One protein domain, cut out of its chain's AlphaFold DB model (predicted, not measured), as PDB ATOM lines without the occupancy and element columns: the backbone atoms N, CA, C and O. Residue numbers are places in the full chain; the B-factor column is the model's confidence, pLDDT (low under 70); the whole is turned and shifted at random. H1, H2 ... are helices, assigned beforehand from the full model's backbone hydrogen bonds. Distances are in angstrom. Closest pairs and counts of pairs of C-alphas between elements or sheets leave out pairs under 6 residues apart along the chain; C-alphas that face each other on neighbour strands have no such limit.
ATOM      1  N   SER A  28     234.937 150.180 117.237       82.88
ATOM      2  CA  SER A  28     235.291 151.590 117.458       82.88
ATOM      3  C   SER A  28     234.535 152.506 116.481       82.88
ATOM      4  O   SER A  28     234.172 152.100 115.368       82.88
ATOM      5  N   GLU A  29     234.290 153.761 116.870       81.12
ATOM      6  CA  GLU A  29     233.563 154.700 116.007       81.12
ATOM      7  C   GLU A  29     234.301 154.927 114.677       81.12
ATOM      8  O   GLU A  29     233.674 154.989 113.615       81.12
ATOM      9  N   GLU A  30     235.633 154.962 114.709       83.56
ATOM     10  CA  GLU A  30     236.484 155.082 113.527       83.56
ATOM     11  C   GLU A  30     236.329 153.875 112.594       83.56
ATOM     12  O   GLU A  30     236.171 154.048 111.379       83.56
ATOM     13  N   ASN A  31     236.319 152.660 113.147       84.50
ATOM     14  CA  ASN A  31     236.184 151.424 112.379       84.50
ATOM     15  C   ASN A  31     234.793 151.294 111.750       84.50
ATOM     16  O   ASN A  31     234.677 150.960 110.566       84.50
ATOM     17  N   ILE A  32     233.741 151.660 112.485       83.75
ATOM     18  CA  ILE A  32     232.367 151.702 111.970       83.75
ATOM     19  C   ILE A  32     232.252 152.725 110.834       83.75
ATOM     20  O   ILE A  32     231.702 152.419 109.772       83.75
ATOM     21  N   GLN A  33     232.804 153.930 111.007       83.38
ATOM     22  CA  GLN A  33     232.797 154.949 109.956       83.38
ATOM     23  C   GLN A  33     233.577 154.503 108.714       83.38
ATOM     24  O   GLN A  33     233.143 154.761 107.587       83.38
ATOM     25  N   LEU A  34     234.713 153.828 108.893       84.25
ATOM     26  CA  LEU A  34     235.492 153.274 107.789       84.25
ATOM     27  C   LEU A  34     234.714 152.180 107.044       84.25
ATOM     28  O   LEU A  34     234.702 152.172 105.810       84.25
ATOM     29  N   LEU A  35     234.041 151.285 107.770       86.62
ATOM     30  CA  LEU A  35     233.205 150.233 107.194       86.62
ATOM     31  C   LEU A  35     232.045 150.822 106.379       86.62
ATOM     32  O   LEU A  35     231.832 150.418 105.236       86.62
ATOM     33  N   LEU A  36     231.353 151.827 106.920       87.19
ATOM     34  CA  LEU A  36     230.281 152.548 106.226       87.19
ATOM     35  C   LEU A  36     230.773 153.211 104.938       87.19
ATOM     36  O   LEU A  36     230.152 153.037 103.890       87.19
ATOM     37  N   LYS A  37     231.924 153.892 104.976       84.38
ATOM     38  CA  LYS A  37     232.534 154.488 103.775       84.38
ATOM     39  C   LYS A  37     232.821 153.439 102.703       84.38
ATOM     40  O   LYS A  37     232.509 153.656 101.532       84.38
ATOM     41  N   LYS A  38     233.382 152.288 103.092       85.88
ATOM     42  CA  LYS A  38     233.642 151.172 102.169       85.88
ATOM     43  C   LYS A  38     232.345 150.619 101.580       85.88
ATOM     44  O   LYS A  38     232.274 150.419 100.370       85.88
ATOM     45  N   ALA A  39     231.311 150.425 102.397       88.00
ATOM     46  CA  ALA A  39     230.008 149.951 101.936       88.00
ATOM     47  C   ALA A  39     229.376 150.922 100.923       88.00
ATOM     48  O   ALA A  39     228.945 150.499  99.850       88.00
ATOM     49  N   VAL A  40     229.396 152.228 101.213       86.44
ATOM     50  CA  VAL A  40     228.922 153.277 100.294       86.44
ATOM     51  C   VAL A  40     229.698 153.244  98.975       86.44
ATOM     52  O   VAL A  40     229.085 153.292  97.910       86.44
ATOM     53  N   ALA A  41     231.024 153.095  99.024       81.69
ATOM     54  CA  ALA A  41     231.848 153.001  97.820       81.69
ATOM     55  C   ALA A  41     231.496 151.770  96.965       81.69
ATOM     56  O   ALA A  41     231.349 151.882  95.749       81.69
ATOM     57  N   VAL A  42     231.294 150.600  97.580       83.44
ATOM     58  CA  VAL A  42     230.881 149.383  96.859       83.44
ATOM     59  C   VAL A  42     229.518 149.576  96.188       83.44
ATOM     60  O   VAL A  42     229.354 149.252  95.010       83.44
ATOM     61  N   LEU A  43     228.547 150.154  96.900       82.94
ATOM     62  CA  LEU A  43     227.221 150.439  96.347       82.94
ATOM     63  C   LEU A  43     227.295 151.428  95.175       82.94
ATOM     64  O   LEU A  43     226.693 151.188  94.128       82.94
ATOM     65  N   ALA A  44     228.090 152.490  95.304       79.56
ATOM     66  CA  ALA A  44     228.313 153.452  94.230       79.56
ATOM     67  C   ALA A  44     228.982 152.808  92.996       79.56
ATOM     68  O   ALA A  44     228.607 153.112  91.860       79.56
ATOM     69  N   ALA A  45     229.919 151.869  93.183       76.81
ATOM     70  CA  ALA A  45     230.523 151.120  92.075       76.81
ATOM     71  C   ALA A  45     229.506 150.242  91.340       76.81
ATOM     72  O   ALA A  45     229.476 150.193  90.104       76.81
ATOM     73  N   HIS A  46     228.632 149.574  92.089       75.69
ATOM     74  CA  HIS A  46     227.563 148.767  91.507       75.69
ATOM     75  C   HIS A  46     226.594 149.608  90.677       75.69
ATOM     76  O   HIS A  46     226.183 149.163  89.613       75.69
ATOM     77  N   LEU A  47     226.327 150.846  91.092       73.38
ATOM     78  CA  LEU A  47     225.505 151.796  90.340       73.38
ATOM     79  C   LEU A  47     226.244 152.458  89.163       73.38
ATOM     80  O   LEU A  47     225.617 153.068  88.308       73.38
ATOM     81  N   GLY A  48     227.566 152.300  89.062       69.81
ATOM     82  CA  GLY A  48     228.355 152.811  87.932       69.81
ATOM     83  C   GLY A  48     228.883 154.227  88.123       69.81
ATOM     84  O   GLY A  48     229.522 154.756  87.220       69.81
ATOM     85  N   PHE A  49     228.707 154.807  89.313       66.69
ATOM     86  CA  PHE A  49     229.302 156.096  89.675       66.69
ATOM     87  C   PHE A  49     230.830 156.033  89.782       66.69
ATOM     88  O   PHE A  49     231.513 157.051  89.717       66.69
ATOM     89  N   ILE A  50     231.390 154.831  89.920       55.56
ATOM     90  CA  ILE A  50     232.824 154.643  90.074       55.56
ATOM     91  C   ILE A  50     233.447 154.152  88.766       55.56
ATOM     92  O   ILE A  50     233.632 152.957  88.539       55.56
ATOM     93  N   SER A  51     233.884 155.100  87.944       55.22
ATOM     94  CA  SER A  51     235.031 154.867  87.064       55.22
ATOM     95  C   SER A  51     236.313 154.895  87.914       55.22
ATOM     96  O   SER A  51     236.375 155.643  88.889       55.22
ATOM     97  N   ARG A  52     237.357 154.113  87.590       51.28
ATOM     98  CA  ARG A  52     238.638 154.051  88.354       51.28
ATOM     99  C   ARG A  52     239.222 155.435  88.699       51.28
ATOM    100  O   ARG A  52     239.885 155.585  89.721       51.28
ATOM    101  N   LEU A  53     238.948 156.441  87.864       45.69
ATOM    102  CA  LEU A  53     239.342 157.838  88.058       45.69
ATOM    103  C   LEU A  53     238.499 158.567  89.126       45.69
ATOM    104  O   LEU A  53     239.031 159.373  89.882       45.69
ATOM    105  N   MET A  54     237.208 158.240  89.230       48.56
ATOM    106  CA  MET A  54     236.298 158.722  90.270       48.56
ATOM    107  C   MET A  54     236.398 157.931  91.576       48.56
ATOM    108  O   MET A  54     236.035 158.479  92.592       48.56
ATOM    109  N   LEU A  55     236.972 156.726  91.657       50.25
ATOM    110  CA  LEU A  55     237.265 156.145  92.987       50.25
ATOM    111  C   LEU A  55     238.380 156.926  93.715       50.25
ATOM    112  O   LEU A  55     238.390 157.000  94.938       50.25
ATOM    113  N   ARG A  56     239.294 157.553  92.955       48.59
ATOM    114  CA  ARG A  56     240.299 158.493  93.484       48.59
ATOM    115  C   ARG A  56     239.763 159.916  93.695       48.59
ATOM    116  O   ARG A  56     240.337 160.638  94.499       48.59
ATOM    117  N   LYS A  57     238.721 160.324  92.955       48.59
ATOM    118  CA  LYS A  57     238.168 161.696  92.925       48.59
ATOM    119  C   LYS A  57     236.715 161.825  93.383       48.59
ATOM    120  O   LYS A  57     236.163 162.914  93.287       48.59
ATOM    121  N   MET A  58     236.072 160.756  93.841       50.59
ATOM    122  CA  MET A  58     234.840 160.840  94.613       50.59
ATOM    123  C   MET A  58     235.299 161.613  95.820       50.59
ATOM    124  O   MET A  58     236.047 161.076  96.639       50.59
ATOM    125  N   GLU A  59     235.025 162.916  95.789       56.34
ATOM    126  CA  GLU A  59     235.560 163.841  96.762       56.34
ATOM    127  C   GLU A  59     235.276 163.201  98.110       56.34
ATOM    128  O   GLU A  59     234.150 162.756  98.363       56.34
ATOM    129  N   SER A  60     236.313 163.009  98.926       63.69
ATOM    130  CA  SER A  60     236.175 162.288 100.193       63.69
ATOM    131  C   SER A  60     235.017 162.860 101.026       63.69
ATOM    132  O   SER A  60     234.393 162.119 101.783       63.69
ATOM    133  N   SER A  61     234.671 164.132 100.783       71.88
ATOM    134  CA  SER A  61     233.466 164.846 101.198       71.88
ATOM    135  C   SER A  61     232.148 164.136 100.849       71.88
ATOM    136  O   SER A  61     231.354 163.916 101.755       71.88
ATOM    137  N   VAL A  62     231.886 163.726  99.603       78.12
ATOM    138  CA  VAL A  62     230.601 163.129  99.182       78.12
ATOM    139  C   VAL A  62     230.393 161.766  99.831       78.12
ATOM    140  O   VAL A  62     229.353 161.519 100.442       78.12
ATOM    141  N   ALA A  63     231.394 160.885  99.761       77.94
ATOM    142  CA  ALA A  63     231.317 159.575 100.407       77.94
ATOM    143  C   ALA A  63     231.182 159.712 101.933       77.94
ATOM    144  O   ALA A  63     230.429 158.964 102.558       77.94
ATOM    145  N   TYR A  64     231.864 160.691 102.533       80.44
ATOM    146  CA  TYR A  64     231.745 161.007 103.954       80.44
ATOM    147  C   TYR A  64     230.351 161.525 104.326       80.44
ATOM    148  O   TYR A  64     229.761 161.026 105.283       80.44
ATOM    149  N   VAL A  65     229.792 162.463 103.560       85.50
ATOM    150  CA  VAL A  65     228.448 163.016 103.784       85.50
ATOM    151  C   VAL A  65     227.391 161.923 103.655       85.50
ATOM    152  O   VAL A  65     226.576 161.765 104.562       85.50
ATOM    153  N   ILE A  66     227.440 161.110 102.595       87.38
ATOM    154  CA  ILE A  66     226.518 159.978 102.423       87.38
ATOM    155  C   ILE A  66     226.658 159.001 103.593       87.38
ATOM    156  O   ILE A  66     225.649 158.599 104.168       87.38
ATOM    157  N   SER A  67     227.886 158.672 104.005       86.81
ATOM    158  CA  SER A  67     228.114 157.798 105.162       86.81
ATOM    159  C   SER A  67     227.482 158.371 106.433       86.81
ATOM    160  O   SER A  67     226.812 157.640 107.154       86.81
ATOM    161  N   ARG A  68     227.609 159.682 106.688       87.75
ATOM    162  CA  ARG A  68     226.966 160.342 107.837       87.75
ATOM    163  C   ARG A  68     225.441 160.295 107.768       87.75
ATOM    164  O   ARG A  68     224.807 160.044 108.791       87.75
ATOM    165  N   ILE A  69     224.860 160.515 106.588       89.94
ATOM    166  CA  ILE A  69     223.407 160.423 106.377       89.94
ATOM    167  C   ILE A  69     222.923 158.998 106.667       89.94
ATOM    168  O   ILE A  69     221.955 158.818 107.404       89.94
ATOM    169  N   VAL A  70     223.617 157.987 106.136       90.44
ATOM    170  CA  VAL A  70     223.289 156.573 106.365       90.44
ATOM    171  C   VAL A  70     223.398 156.229 107.852       90.44
ATOM    172  O   VAL A  70     222.462 155.660 108.406       90.44
ATOM    173  N   THR A  71     224.471 156.643 108.532       90.12
ATOM    174  CA  THR A  71     224.618 156.452 109.983       90.12
ATOM    175  C   THR A  71     223.463 157.082 110.760       90.12
ATOM    176  O   THR A  71     222.912 156.447 111.658       90.12
ATOM    177  N   ALA A  72     223.070 158.314 110.423       90.38
ATOM    178  CA  ALA A  72     221.968 159.001 111.093       90.38
ATOM    179  C   ALA A  72     220.627 158.269 110.909       90.38
ATOM    180  O   ALA A  72     219.876 158.129 111.875       90.38
ATOM    181  N   ARG A  73     220.354 157.757 109.702       90.94
ATOM    182  CA  ARG A  73     219.157 156.952 109.405       90.94
ATOM    183  C   ARG A  73     219.151 155.623 110.160       90.94
ATOM    184  O   ARG A  73     218.174 155.308 110.829       90.94
ATOM    185  N   ILE A  74     220.266 154.888 110.156       90.25
ATOM    186  CA  ILE A  74     220.389 153.629 110.912       90.25
ATOM    187  C   ILE A  74     220.169 153.878 112.410       90.25
ATOM    188  O   ILE A  74     219.382 153.174 113.038       90.25
ATOM    189  N   ARG A  75     220.806 154.911 112.984       90.31
ATOM    190  CA  ARG A  75     220.632 155.268 114.404       90.31
ATOM    191  C   ARG A  75     219.169 155.582 114.734       90.31
ATOM    192  O   ARG A  75     218.666 155.108 115.749       90.31
ATOM    193  N   ARG A  76     218.481 156.337 113.871       90.62
ATOM    194  CA  ARG A  76     217.054 156.660 114.026       90.62
ATOM    195  C   ARG A  76     216.179 155.408 113.979       90.62
ATOM    196  O   ARG A  76     215.331 155.232 114.851       90.62
ATOM    197  N   MET A  77     216.413 154.517 113.016       90.38
ATOM    198  CA  MET A  77     215.683 153.254 112.905       90.38
ATOM    199  C   MET A  77     215.873 152.387 114.159       90.38
ATOM    200  O   MET A  77     214.890 151.916 114.730       90.38
ATOM    201  N   CYS A  78     217.111 152.246 114.648       90.75
ATOM    202  CA  CYS A  78     217.406 151.514 115.883       90.75
ATOM    203  C   CYS A  78     216.709 152.126 117.108       90.75
ATOM    204  O   CYS A  78     216.132 151.393 117.909       90.75
ATOM    205  N   LEU A  79     216.709 153.457 117.239       90.81
ATOM    206  CA  LEU A  79     216.006 154.150 118.323       90.81
ATOM    207  C   LEU A  79     214.502 153.832 118.311       90.81
ATOM    208  O   LEU A  79     213.937 153.484 119.346       90.81
ATOM    209  N   ASN A  80     213.866 153.893 117.142       88.56
ATOM    210  CA  ASN A  80     212.437 153.603 116.998       88.56
ATOM    211  C   ASN A  80     212.101 152.146 117.347       88.56
ATOM    212  O   ASN A  80     211.095 151.874 118.010       88.56
ATOM    213  N   LEU A  81     212.955 151.204 116.941       89.12
ATOM    214  CA  LEU A  81     212.797 149.791 117.282       89.12
ATOM    215  C   LEU A  81     212.962 149.546 118.787       89.12
ATOM    216  O   LEU A  81     212.180 148.786 119.361       89.12
ATOM    217  N   ASN A  82     213.911 150.225 119.437       89.62
ATOM    218  CA  ASN A  82     214.114 150.141 120.885       89.62
ATOM    219  C   ASN A  82     212.921 150.702 121.665       89.62
ATOM    220  O   ASN A  82     212.447 150.051 122.591       89.62
ATOM    221  N   LEU A  83     212.373 151.851 121.259       87.81
ATOM    222  CA  LEU A  83     211.158 152.408 121.872       87.81
ATOM    223  C   LEU A  83     209.967 151.452 121.735       87.81
ATOM    224  O   LEU A  83     209.220 151.239 122.687       87.81
ATOM    225  N   SER A  84     209.818 150.831 120.566       85.94
ATOM    226  CA  SER A  84     208.766 149.834 120.333       85.94
ATOM    227  C   SER A  84     209.012 148.548 121.135       85.94
ATOM    228  O   SER A  84     208.084 147.863 121.554       85.94
ATOM    229  N   HIS A  85     210.271 148.173 121.379       85.94
ATOM    230  CA  HIS A  85     210.602 147.078 122.290       85.94
ATOM    231  C   HIS A  85     210.237 147.414 123.738       85.94
ATOM    232  O   HIS A  85     209.573 146.611 124.387       85.94
ATOM    233  N   GLN A  86     210.576 148.612 124.213       86.38
ATOM    234  CA  GLN A  86     210.239 149.056 125.561       86.38
ATOM    235  C   GLN A  86     208.720 149.061 125.791       86.38
ATOM    236  O   GLN A  86     208.247 148.494 126.771       86.38
ATOM    237  N   ARG A  87     207.936 149.594 124.845       84.88
ATOM    238  CA  ARG A  87     206.464 149.566 124.920       84.88
ATOM    239  C   ARG A  87     205.900 148.149 124.982       84.88
ATOM    240  O   ARG A  87     204.924 147.923 125.689       84.88
ATOM    241  N   ARG A  88     206.512 147.191 124.279       83.94
ATOM    242  CA  ARG A  88     206.129 145.771 124.357       83.94
ATOM    243  C   ARG A  88     206.418 145.173 125.727       83.94
ATOM    244  O   ARG A  88     205.565 144.477 126.259       83.94
ATOM    245  N   VAL A  89     207.586 145.463 126.304       85.56
ATOM    246  CA  VAL A  89     207.929 145.028 127.671       85.56
ATOM    247  C   VAL A  89     206.946 145.613 128.690       85.56
ATOM    248  O   VAL A  89     206.538 144.923 129.615       85.56
ATOM    249  N   GLU A  90     206.490 146.847 128.473       87.88
ATOM    250  CA  GLU A  90     205.454 147.512 129.276       87.88
ATOM    251  C   GLU A  90     204.016 147.021 128.980       87.88
ATOM    252  O   GLU A  90     203.065 147.537 129.563       87.88
ATOM    253  N   GLY A  91     203.823 146.063 128.063       82.12
ATOM    254  CA  GLY A  91     202.505 145.529 127.686       82.12
ATOM    255  C   GLY A  91     201.632 146.481 126.853       82.12
ATOM    256  O   GLY A  91     200.438 146.244 126.696       82.12
ATOM    257  N   ARG A  92     202.206 147.564 126.317       80.81
ATOM    258  CA  ARG A  92     201.502 148.629 125.575       80.81
ATOM    259  C   ARG A  92     201.451 148.416 124.060       80.81
ATOM    260  O   ARG A  92     200.785 149.169 123.360       80.81
ATOM    261  N   GLU A  93     202.167 147.424 123.540       77.00
ATOM    262  CA  GLU A  93     202.205 147.084 122.115       77.00
ATOM    263  C   GLU A  93     202.308 145.560 121.959       77.00
ATOM    264  O   GLU A  93     202.928 144.898 122.790       77.00
ATOM    265  N   THR A  94     201.679 144.983 120.931       65.69
ATOM    266  CA  THR A  94     201.392 143.534 120.888       65.69
ATOM    267  C   THR A  94     202.177 142.742 119.839       65.69
ATOM    268  O   THR A  94     202.193 141.516 119.916       65.69
ATOM    269  N   ALA A  95     202.876 143.374 118.881       72.06
ATOM    270  CA  ALA A  95     203.552 142.641 117.801       72.06
ATOM    271  C   ALA A  95     204.888 143.271 117.346       72.06
ATOM    272  O   ALA A  95     205.004 144.474 117.146       72.06
ATOM    273  N   PHE A  96     205.927 142.449 117.140       70.00
ATOM    274  CA  PHE A  96     207.196 142.894 116.530       70.00
ATOM    275  C   PHE A  96     207.061 143.294 115.050       70.00
ATOM    276  O   PHE A  96     207.627 144.321 114.671       70.00
ATOM    277  N   PRO A  97     206.325 142.540 114.202       77.31
ATOM    278  CA  PRO A  97     206.207 142.886 112.789       77.31
ATOM    279  C   PRO A  97     205.600 144.274 112.552       77.31
ATOM    280  O   PRO A  97     206.055 144.977 111.656       77.31
ATOM    281  N   SER A  98     204.643 144.720 113.378       80.62
ATOM    282  CA  SER A  98     204.071 146.072 113.266       80.62
ATOM    283  C   SER A  98     205.103 147.159 113.563       80.62
ATOM    284  O   SER A  98     205.181 148.138 112.824       80.62
ATOM    285  N   ALA A  99     205.942 146.957 114.581       84.06
ATOM    286  CA  ALA A  99     207.008 147.886 114.946       84.06
ATOM    287  C   ALA A  99     208.079 148.006 113.851       84.06
ATOM    288  O   ALA A  99     208.504 149.114 113.521       84.06
ATOM    289  N   LEU A 100     208.490 146.883 113.248       85.81
ATOM    290  CA  LEU A 100     209.445 146.893 112.137       85.81
ATOM    291  C   LEU A 100     208.857 147.580 110.899       85.81
ATOM    292  O   LEU A 100     209.507 148.443 110.318       85.81
ATOM    293  N   MET A 101     207.618 147.250 110.530       87.75
ATOM    294  CA  MET A 101     206.923 147.895 109.411       87.75
ATOM    295  C   MET A 101     206.773 149.402 109.624       87.75
ATOM    296  O   MET A 101     206.981 150.186 108.701       87.75
ATOM    297  N   HIS A 102     206.448 149.824 110.846       86.62
ATOM    298  CA  HIS A 102     206.383 151.236 111.205       86.62
ATOM    299  C   HIS A 102     207.758 151.915 111.106       86.62
ATOM    300  O   HIS A 102     207.870 152.974 110.496       86.62
ATOM    301  N   ALA A 103     208.818 151.289 111.630       87.81
ATOM    302  CA  ALA A 103     210.178 151.818 111.545       87.81
ATOM    303  C   ALA A 103     210.668 151.959 110.091       87.81
ATOM    304  O   ALA A 103     211.280 152.969 109.756       87.81
ATOM    305  N   LEU A 104     210.350 150.993 109.222       89.00
ATOM    306  CA  LEU A 104     210.643 151.060 107.786       89.00
ATOM    307  C   LEU A 104     209.914 152.233 107.116       89.00
ATOM    308  O   LEU A 104     210.534 153.006 106.386       89.00
ATOM    309  N   ARG A 105     208.628 152.433 107.427       89.12
ATOM    310  CA  ARG A 105     207.838 153.550 106.881       89.12
ATOM    311  C   ARG A 105     208.384 154.914 107.288       89.12
ATOM    312  O   ARG A 105     208.385 155.822 106.463       89.12
ATOM    313  N   LEU A 106     208.896 155.053 108.514       89.44
ATOM    314  CA  LEU A 106     209.570 156.281 108.962       89.44
ATOM    315  C   LEU A 106     210.846 156.590 108.165       89.44
ATOM    316  O   LEU A 106     211.244 157.750 108.071       89.44
ATOM    317  N   GLU A 107     211.473 155.573 107.574       88.19
ATOM    318  CA  GLU A 107     212.621 155.715 106.674       88.19
ATOM    319  C   GLU A 107     212.219 155.810 105.189       88.19
ATOM    320  O   GLU A 107     213.090 155.791 104.314       88.19
ATOM    321  N   ASN A 108     210.923 155.991 104.904       90.00
ATOM    322  CA  ASN A 108     210.308 156.016 103.572       90.00
ATOM    323  C   ASN A 108     210.390 154.685 102.804       90.00
ATOM    324  O   ASN A 108     210.439 154.691 101.577       90.00
ATOM    325  N   ILE A 109     210.380 153.556 103.516       90.56
ATOM    326  CA  ILE A 109     210.229 152.215 102.936       90.56
ATOM    327  C   ILE A 109     208.801 151.748 103.229       90.56
ATOM    328  O   ILE A 109     208.436 151.537 104.388       90.56
ATOM    329  N   ARG A 110     207.955 151.640 102.199       87.81
ATOM    330  CA  ARG A 110     206.503 151.415 102.360       87.81
ATOM    331  C   ARG A 110     206.194 150.051 102.972       87.81
ATOM    332  O   ARG A 110     205.336 149.949 103.860       87.81
ATOM    333  N   ASP A 111     206.908 149.029 102.512       85.38
ATOM    334  CA  ASP A 111     206.793 147.653 102.976       85.38
ATOM    335  C   ASP A 111     208.071 146.835 102.710       85.38
ATOM    336  O   ASP A 111     209.035 147.300 102.105       85.38
TER     337      ASP A 111
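AT A GLANCE: This is residues 28 to 111 of the 166 residues of an uncharacterized protein of Elaeophora elaphi (UniProt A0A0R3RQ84). What shape does the backbone make? One long helix, H3, makes the long axis; H1 crosses it near its first end, the short H2 sits at the turn between H1 and H3, and H4 folds back on the other half of H3. What is it built of? The printed part has 84 residues with four named helices, in the order H1, H2, H3, H4, and no named strand: the class is all helix. How spread out is it? It is loose and flat, with a radius of gyration of the C-alphas of 17.0 A and spans of 55 by 29 by 14 A.

HOW THE PARTS SIT: What does the first helix touch? H1, residues 29 to 47, touches H3, residues 60 to 89, with residues 33 to 41 alone; the closest C-alphas are those of Lys 37 and Ser 67, 5.7 A apart. They run opposite ways at a steep tilt of 69 degrees, only just short of about perpendicular. What comes between them? H2, residues 52 to 57, is close to H1 but not clearly touching, the C-alphas of Ala 41 and Leu 55 being closest at 7.9 A, and it meets H3 only through their link. What comes last? H4, residues 96 to 106, forms a helical hairpin with H3, touching its residues 77 to 85 alone, the C-alphas of Met 77 and Ala 103 being closest at 5.8 A; they run opposite ways at a steep tilt of 35.5 degrees, only just past shallow. H4 is apart from H1 and H2. How are the helix backbones formed? Every O i to N i+4 pair is within hydrogen-bond range in H1, H3 and H4, and 1 of 2 in H2.

IN THESE COORDINATES: Where does H1 begin? Its C-alpha 29 is at (233.563, 154.700, 116.007), and H1 is 27.1 A long from first to last C-alpha. How long are the others? H2 measures 8.9 A, H3 43.0 A and H4 15.6 A, ending at C-alpha 106 at (209.570, 156.281, 108.962).

THE WHOLE: How large is it? The two C-alphas farthest apart, those of Leu 53 and Gly 91, are 55.5 A apart. Is there a cut or a long link? The printed part has no cut; the links H1 to H2 and H2 to H3 are tight, and H3 to H4 is short. Where is confidence low? The pLDDT is under 70 at residues 48 to 60 and residue 94, with a mean of 80.0 over the printed part.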